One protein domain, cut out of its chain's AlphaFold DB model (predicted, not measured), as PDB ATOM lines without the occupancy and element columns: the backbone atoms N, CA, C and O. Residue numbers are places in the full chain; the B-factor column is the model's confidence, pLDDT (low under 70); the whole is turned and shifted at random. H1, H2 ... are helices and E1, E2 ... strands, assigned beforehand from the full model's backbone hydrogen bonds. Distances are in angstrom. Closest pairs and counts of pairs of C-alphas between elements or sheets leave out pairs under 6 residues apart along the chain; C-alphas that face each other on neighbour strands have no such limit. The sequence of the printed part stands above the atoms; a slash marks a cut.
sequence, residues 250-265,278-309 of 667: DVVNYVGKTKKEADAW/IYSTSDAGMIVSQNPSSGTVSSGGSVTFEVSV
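Overview. This is residues 250 to 265 and 278 to 309 of the 667 residues of an uncharacterized protein of Erysipelotrichaceae bacterium (UniProt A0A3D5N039). A narrow antiparallel ribbon of two strands, E1 beside E3, runs along the long axis, and the short helix H1 sits to one side of it, near the ribbon with residues 259 to 262. Residues 292 to 301, with the small strand E2 among them, make the loop at one end of the ribbon, while residues 250 to 258 run alongside before H1. The printed part has 48 residues with one named helix and three named strands, in the order H1, E1, E2, E3; the sheet's order is E1 - E3, antiparallel. The class is mixed, helices and strands, with under half of the residues, 22 of 48, in named elements. The whole is compact, with a radius of gyration of the C-alphas of 10.7 A, yet elongated in outline, spanning 31 by 17 by 14 A.

Arrangement. Look first at E1, residues 287 to 291, and E3, residues 302 to 308, which are antiparallel neighbours at 156 degrees between their directions. C-alphas 287 and 307 face each other at 4.4 A, as do C-alphas 291 and 304 at 5.1 A. Check N 288 and O 306, within hydrogen-bond range at 2.8 A, and N 304 and O 291, also at 2.8 A. Next find H1, residues 259 to 265: its closest C-alpha pair with E1 is Lys 259 and Ile 287, 6.5 A apart, and with E3 Lys 259 and Val 307, 7.3 A apart. In H1, every O i to N i+4 pair is within hydrogen-bond range. E2, residues 296 to 298, pairs with no named strand; its closest C-alpha pair with E3 is Val 297 and Val 303, 8.0 A apart. E2 is apart from H1 and from E1.

Along the chain. Find C-alpha 302 at (-4.760, -52.890, -109.314); from there E3 runs 19.2 A to C-alpha 308 at (-0.249, -41.693, -94.403). E1 runs 11.3 A from C-alpha 287 to C-alpha 291. Begin H1 at C-alpha 259, (1.060, -40.574, -103.866); it covers 10.2 A to C-alpha 265. E2 goes from Thr 296 to Ser 298.

Size, cuts and confidence. The C-alphas farthest apart are those of Thr 281 and Ser 299, at 32.7 A. Residues 266 to 277 are cut out, and C-alphas 265 and 278 stand 21.7 A apart across the cut, within the link from H1 to E1. The links E1 to E2 and E2 to E3 are tight. The mean pLDDT of the printed part is 89.9, and no printed residue is under 70.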
ATOM      1  N   ASP A 250       6.465 -55.024-114.238       89.62
ATOM      2  CA  ASP A 250       7.164 -55.282-112.975       89.62
ATOM      3  C   ASP A 250       6.738 -54.282-111.891       89.62
ATOM      4  O   ASP A 250       6.699 -53.069-112.117       89.62
ATOM      5  N   VAL A 251       6.424 -54.794-110.702       89.81
ATOM      6  CA  VAL A 251       5.989 -54.007-109.543       89.81
ATOM      7  C   VAL A 251       7.180 -53.259-108.958       89.81
ATOM      8  O   VAL A 251       8.102 -53.855-108.401       89.81
ATOM      9  N   VAL A 252       7.135 -51.933-109.056       90.50
ATOM     10  CA  VAL A 252       8.113 -51.037-108.434       90.50
ATOM     11  C   VAL A 252       7.668 -50.716-107.002       90.50
ATOM     12  O   VAL A 252       6.476 -50.587-106.720       90.50
ATOM     13  N   ASN A 253       8.634 -50.600-106.089       91.88
ATOM     14  CA  ASN A 253       8.387 -50.243-104.693       91.88
ATOM     15  C   ASN A 253       8.297 -48.714-104.522       91.88
ATOM     16  O   ASN A 253       9.272 -48.000-104.764       91.88
ATOM     17  N   TYR A 254       7.137 -48.243-104.067       93.12
ATOM     18  CA  TYR A 254       6.810 -46.853-103.748       93.12
ATOM     19  C   TYR A 254       6.679 -46.587-102.239       93.12
ATOM     20  O   TYR A 254       6.324 -45.477-101.851       93.12
ATOM     21  N   VAL A 255       7.002 -47.538-101.358       94.00
ATOM     22  CA  VAL A 255       7.070 -47.266 -99.911       94.00
ATOM     23  C   VAL A 255       8.117 -46.182 -99.633       94.00
ATOM     24  O   VAL A 255       9.254 -46.255-100.101       94.00
ATOM     25  N   GLY A 256       7.726 -45.146 -98.887       93.12
ATOM     26  CA  GLY A 256       8.536 -43.943 -98.686       93.12
ATOM     27  C   GLY A 256       8.533 -42.968 -99.872       93.12
ATOM     28  O   GLY A 256       9.388 -42.084 -99.923       93.12
ATOM     29  N   LYS A 257       7.596 -43.108-100.819       94.50
ATOM     30  CA  LYS A 257       7.334 -42.154-101.910       94.50
ATOM     31  C   LYS A 257       5.992 -41.453-101.750       94.50
ATOM     32  O   LYS A 257       5.138 -41.881-100.980       94.50
ATOM     33  N   THR A 258       5.809 -40.366-102.490       91.75
ATOM     34  CA  THR A 258       4.546 -39.622-102.520       91.75
ATOM     35  C   THR A 258       3.489 -40.336-103.366       91.75
ATOM     36  O   THR A 258       3.817 -40.961-104.378       91.75
ATOM     37  N   LYS A 259       2.204 -40.153-103.026       85.81
ATOM     38  CA  LYS A 259       1.060 -40.574-103.866       85.81
ATOM     39  C   LYS A 259       1.249 -40.197-105.350       85.81
ATOM     40  O   LYS A 259       1.055 -41.022-106.237       85.81
ATOM     41  N   LYS A 260       1.725 -38.975-105.614       84.31
ATOM     42  CA  LYS A 260       1.951 -38.432-106.966       84.31
ATOM     43  C   LYS A 260       3.019 -39.186-107.776       84.31
ATOM     44  O   LYS A 260       2.899 -39.275-108.996       84.31
ATOM     45  N   GLU A 261       4.058 -39.719-107.131       87.25
ATOM     46  CA  GLU A 261       5.063 -40.561-107.801       87.25
ATOM     47  C   GLU A 261       4.475 -41.923-108.212       87.25
ATOM     48  O   GLU A 261       4.789 -42.414-109.298       87.25
ATOM     49  N   ALA A 262       3.598 -42.501-107.382       89.69
ATOM     50  CA  ALA A 262       2.905 -43.752-107.688       89.69
ATOM     51  C   ALA A 262       1.841 -43.570-108.785       89.69
ATOM     52  O   ALA A 262       1.861 -44.310-109.766       89.69
ATOM     53  N   ASP A 263       0.986 -42.541-108.692       84.81
ATOM     54  CA  ASP A 263      -0.038 -42.209-109.703       84.81
ATOM     55  C   ASP A 263       0.561 -42.085-111.117       84.81
ATOM     56  O   ASP A 263      -0.013 -42.572-112.097       84.81
ATOM     57  N   ALA A 264       1.749 -41.480-111.228       84.75
ATOM     58  CA  ALA A 264       2.470 -41.352-112.490       84.75
ATOM     59  C   ALA A 264       2.934 -42.710-113.052       84.75
ATOM     60  O   ALA A 264       2.840 -42.941-114.257       84.75
ATOM     61  N   TRP A 265       3.426 -43.629-112.214       88.00
ATOM     62  CA  TRP A 265       3.834 -44.972-112.652       88.00
ATOM     63  C   TRP A 265       2.643 -45.868-113.006       88.00
ATOM     64  O   TRP A 265       2.685 -46.564-114.023       88.00
ATOM     65  N   ILE A 278      -4.280 -44.008 -93.748       96.44
ATOM     66  CA  ILE A 278      -3.936 -44.433 -92.381       96.44
ATOM     67  C   ILE A 278      -3.156 -43.359 -91.608       96.44
ATOM     68  O   ILE A 278      -2.321 -42.641 -92.157       96.44
ATOM     69  N   TYR A 279      -3.340 -43.284 -90.293       97.44
ATOM     70  CA  TYR A 279      -2.365 -42.637 -89.420       97.44
ATOM     71  C   TYR A 279      -1.077 -43.473 -89.380       97.44
ATOM     72  O   TYR A 279      -1.127 -44.699 -89.277       97.44
ATOM     73  N   SER A 280       0.089 -42.828 -89.422       97.06
ATOM     74  CA  SER A 280       1.386 -43.507 -89.285       97.06
ATOM     75  C   SER A 280       2.430 -42.612 -88.604       97.06
ATOM     76  O   SER A 280       2.119 -41.537 -88.093       97.06
ATOM     77  N   THR A 281       3.683 -43.067 -88.548       95.75
ATOM     78  CA  THR A 281       4.824 -42.248 -88.111       95.75
ATOM     79  C   THR A 281       5.484 -41.448 -89.238       95.75
ATOM     80  O   THR A 281       6.336 -40.616 -88.936       95.75
ATOM     81  N   SER A 282       5.126 -41.717 -90.497       94.81
ATOM     82  CA  SER A 282       5.606 -41.017 -91.694       94.81
ATOM     83  C   SER A 282       4.884 -39.682 -91.904       94.81
ATOM     84  O   SER A 282       3.806 -39.457 -91.355       94.81
ATOM     85  N   ASP A 283       5.459 -38.817 -92.741       93.12
ATOM     86  CA  ASP A 283       4.828 -37.560 -93.151       93.12
ATOM     87  C   ASP A 283       3.559 -37.795 -93.995       93.12
ATOM     88  O   ASP A 283       3.406 -38.824 -94.662       93.12
ATOM     89  N   ALA A 284       2.637 -36.829 -93.975       91.75
ATOM     90  CA  ALA A 284       1.375 -36.924 -94.707       91.75
ATOM     91  C   ALA A 284       1.587 -36.955 -96.237       91.75
ATOM     92  O   ALA A 284       2.439 -36.249 -96.777       91.75
ATOM     93  N   GLY A 285       0.802 -37.774 -96.944       88.75
ATOM     94  CA  GLY A 285       0.909 -38.005 -98.390       88.75
ATOM     95  C   GLY A 285       1.974 -39.031 -98.810       88.75
ATOM     96  O   GLY A 285       2.108 -39.313-100.007       88.75
ATOM     97  N   MET A 286       2.709 -39.607 -97.851       93.94
ATOM     98  CA  MET A 286       3.711 -40.651 -98.085       93.94
ATOM     99  C   MET A 286       3.091 -42.050 -98.022       93.94
ATOM    100  O   MET A 286       2.307 -42.356 -97.124       93.94
ATOM    101  N   ILE A 287       3.482 -42.921 -98.949       96.06
ATOM    102  CA  ILE A 287       3.074 -44.327 -99.002       96.06
ATOM    103  C   ILE A 287       3.820 -45.117 -97.918       96.06
ATOM    104  O   ILE A 287       5.052 -45.095 -97.843       96.06
ATOM    105  N   VAL A 288       3.061 -45.815 -97.078       96.62
ATOM    106  CA  VAL A 288       3.527 -46.595 -95.920       96.62
ATOM    107  C   VAL A 288       3.654 -48.078 -96.268       96.62
ATOM    108  O   VAL A 288       4.608 -48.729 -95.847       96.62
ATOM    109  N   SER A 289       2.723 -48.606 -97.065       95.06
ATOM    110  CA  SER A 289       2.746 -49.983 -97.565       95.06
ATOM    111  C   SER A 289       2.133 -50.066 -98.968       95.06
ATOM    112  O   SER A 289       1.457 -49.135 -99.418       95.06
ATOM    113  N   GLN A 290       2.377 -51.175 -99.668       93.25
ATOM    114  CA  GLN A 290       1.717 -51.478-100.937       93.25
ATOM    115  C   GLN A 290       1.444 -52.979-101.094       93.25
ATOM    116  O   GLN A 290       2.214 -53.812-100.608       93.25
ATOM    117  N   ASN A 291       0.388 -53.313-101.833       88.69
ATOM    118  CA  ASN A 291       0.031 -54.671-102.227       88.69
ATOM    119  C   ASN A 291      -0.338 -54.704-103.728       88.69
ATOM    120  O   ASN A 291      -1.274 -54.003-104.114       88.69
ATOM    121  N   PRO A 292       0.340 -55.497-104.580       88.81
ATOM    122  CA  PRO A 292       1.505 -56.331-104.278       88.81
ATOM    123  C   PRO A 292       2.770 -55.522-103.942       88.81
ATOM    124  O   PRO A 292       2.992 -54.418-104.440       88.81
ATOM    125  N   SER A 293       3.631 -56.109-103.110       83.81
ATOM    126  CA  SER A 293       4.922 -55.534-102.695       83.81
ATOM    127  C   SER A 293       6.066 -55.785-103.687       83.81
ATOM    128  O   SER A 293       7.090 -55.107-103.632       83.81
ATOM    129  N   SER A 294       5.912 -56.774-104.571       82.62
ATOM    130  CA  SER A 294       6.865 -57.169-105.617       82.62
ATOM    131  C   SER A 294       6.187 -58.118-106.620       82.62
ATOM    132  O   SER A 294       5.019 -58.469-106.448       82.62
ATOM    133  N   GLY A 295       6.902 -58.544-107.666       85.56
ATOM    134  CA  GLY A 295       6.377 -59.420-108.721       85.56
ATOM    135  C   GLY A 295       5.900 -58.629-109.940       85.56
ATOM    136  O   GLY A 295       6.473 -57.590-110.258       85.56
ATOM    137  N   THR A 296       4.859 -59.107-110.622       84.44
ATOM    138  CA  THR A 296       4.301 -58.465-111.826       84.44
ATOM    139  C   THR A 296       2.798 -58.245-111.706       84.44
ATOM    140  O   THR A 296       2.077 -59.153-111.298       84.44
ATOM    141  N   VAL A 297       2.312 -57.093-112.168       85.50
ATOM    142  CA  VAL A 297       0.881 -56.808-112.362       85.50
ATOM    143  C   VAL A 297       0.625 -56.657-113.859       85.50
ATOM    144  O   VAL A 297       1.391 -56.004-114.567       85.50
ATOM    145  N   SER A 298      -0.428 -57.294-114.367       82.00
ATOM    146  CA  SER A 298      -0.808 -57.161-115.780       82.00
ATOM    147  C   SER A 298      -1.703 -55.939-116.007       82.00
ATOM    148  O   SER A 298      -2.356 -55.471-115.077       82.00
ATOM    149  N   SER A 299      -1.721 -55.421-117.237       76.62
ATOM    150  CA  SER A 299      -2.494 -54.238-117.648       76.62
ATOM    151  C   SER A 299      -3.933 -54.242-117.114       76.62
ATOM    152  O   SER A 299      -4.633 -55.255-117.171       76.62
ATOM    153  N   GLY A 300      -4.380 -53.108-116.573       75.38
ATOM    154  CA  GLY A 300      -5.677 -52.972-115.912       75.38
ATOM    155  C   GLY A 300      -5.827 -53.788-114.621       75.38
ATOM    156  O   GLY A 300      -6.958 -54.030-114.204       75.38
ATOM    157  N   GLY A 301      -4.739 -54.282-114.028       80.06
ATOM    158  CA  GLY A 301      -4.697 -54.779-112.652       80.06
ATOM    159  C   GLY A 301      -4.502 -53.637-111.651       80.06
ATOM    160  O   GLY A 301      -4.030 -52.556-112.016       80.06
ATOM    161  N   SER A 302      -4.876 -53.870-110.394       83.75
ATOM    162  CA  SER A 302      -4.760 -52.890-109.314       83.75
ATOM    163  C   SER A 302      -3.466 -53.039-108.506       83.75
ATOM    164  O   SER A 302      -2.901 -54.128-108.386       83.75
ATOM    165  N   VAL A 303      -3.014 -51.927-107.925       89.12
ATOM    166  CA  VAL A 303      -2.071 -51.894-106.802       89.12
ATOM    167  C   VAL A 303      -2.719 -51.075-105.690       89.12
ATOM    168  O   VAL A 303      -3.130 -49.934-105.914       89.12
ATOM    169  N   THR A 304      -2.827 -51.665-104.505       91.19
ATOM    170  CA  THR A 304      -3.335 -50.999-103.302       91.19
ATOM    171  C   THR A 304      -2.171 -50.349-102.562       91.19
ATOM    172  O   THR A 304      -1.157 -51.003-102.331       91.19
ATOM    173  N   PHE A 305      -2.320 -49.092-102.151       93.00
ATOM    174  CA  PHE A 305      -1.330 -48.343-101.377       93.00
ATOM    175  C   PHE A 305      -1.946 -47.827-100.075       93.00
ATOM    176  O   PHE A 305      -2.973 -47.144-100.099       93.00
ATOM    177  N   GLU A 306      -1.293 -48.086 -98.942       94.88
ATOM    178  CA  GLU A 306      -1.612 -47.385 -97.698       94.88
ATOM    179  C   GLU A 306      -0.866 -46.048 -97.673       94.88
ATOM    180  O   GLU A 306       0.365 -46.020 -97.727       94.88
ATOM    181  N   VAL A 307      -1.595 -44.935 -97.601       94.94
ATOM    182  CA  VAL A 307      -1.034 -43.574 -97.599       94.94
ATOM    183  C   VAL A 307      -1.200 -42.966 -96.219       94.94
ATOM    184  O   VAL A 307      -2.267 -43.065 -95.612       94.94
ATOM    185  N   SER A 308      -0.153 -42.322 -95.708       96.75
ATOM    186  CA  SER A 308      -0.249 -41.693 -94.403       96.75
ATOM    187  C   SER A 308      -0.986 -40.358 -94.452       96.75
ATOM    188  O   SER A 308      -0.641 -39.492 -95.252       96.75
ATOM    189  N   VAL A 309      -1.900 -40.140 -93.506       95.25
ATOM    190  CA  VAL A 309      -2.412 -38.805 -93.138       95.25
ATOM    191  C   VAL A 309      -1.549 -38.126 -92.062       95.25
ATOM    192  O   VAL A 309      -1.923 -37.100 -91.502       95.25
TER     193      VAL A 309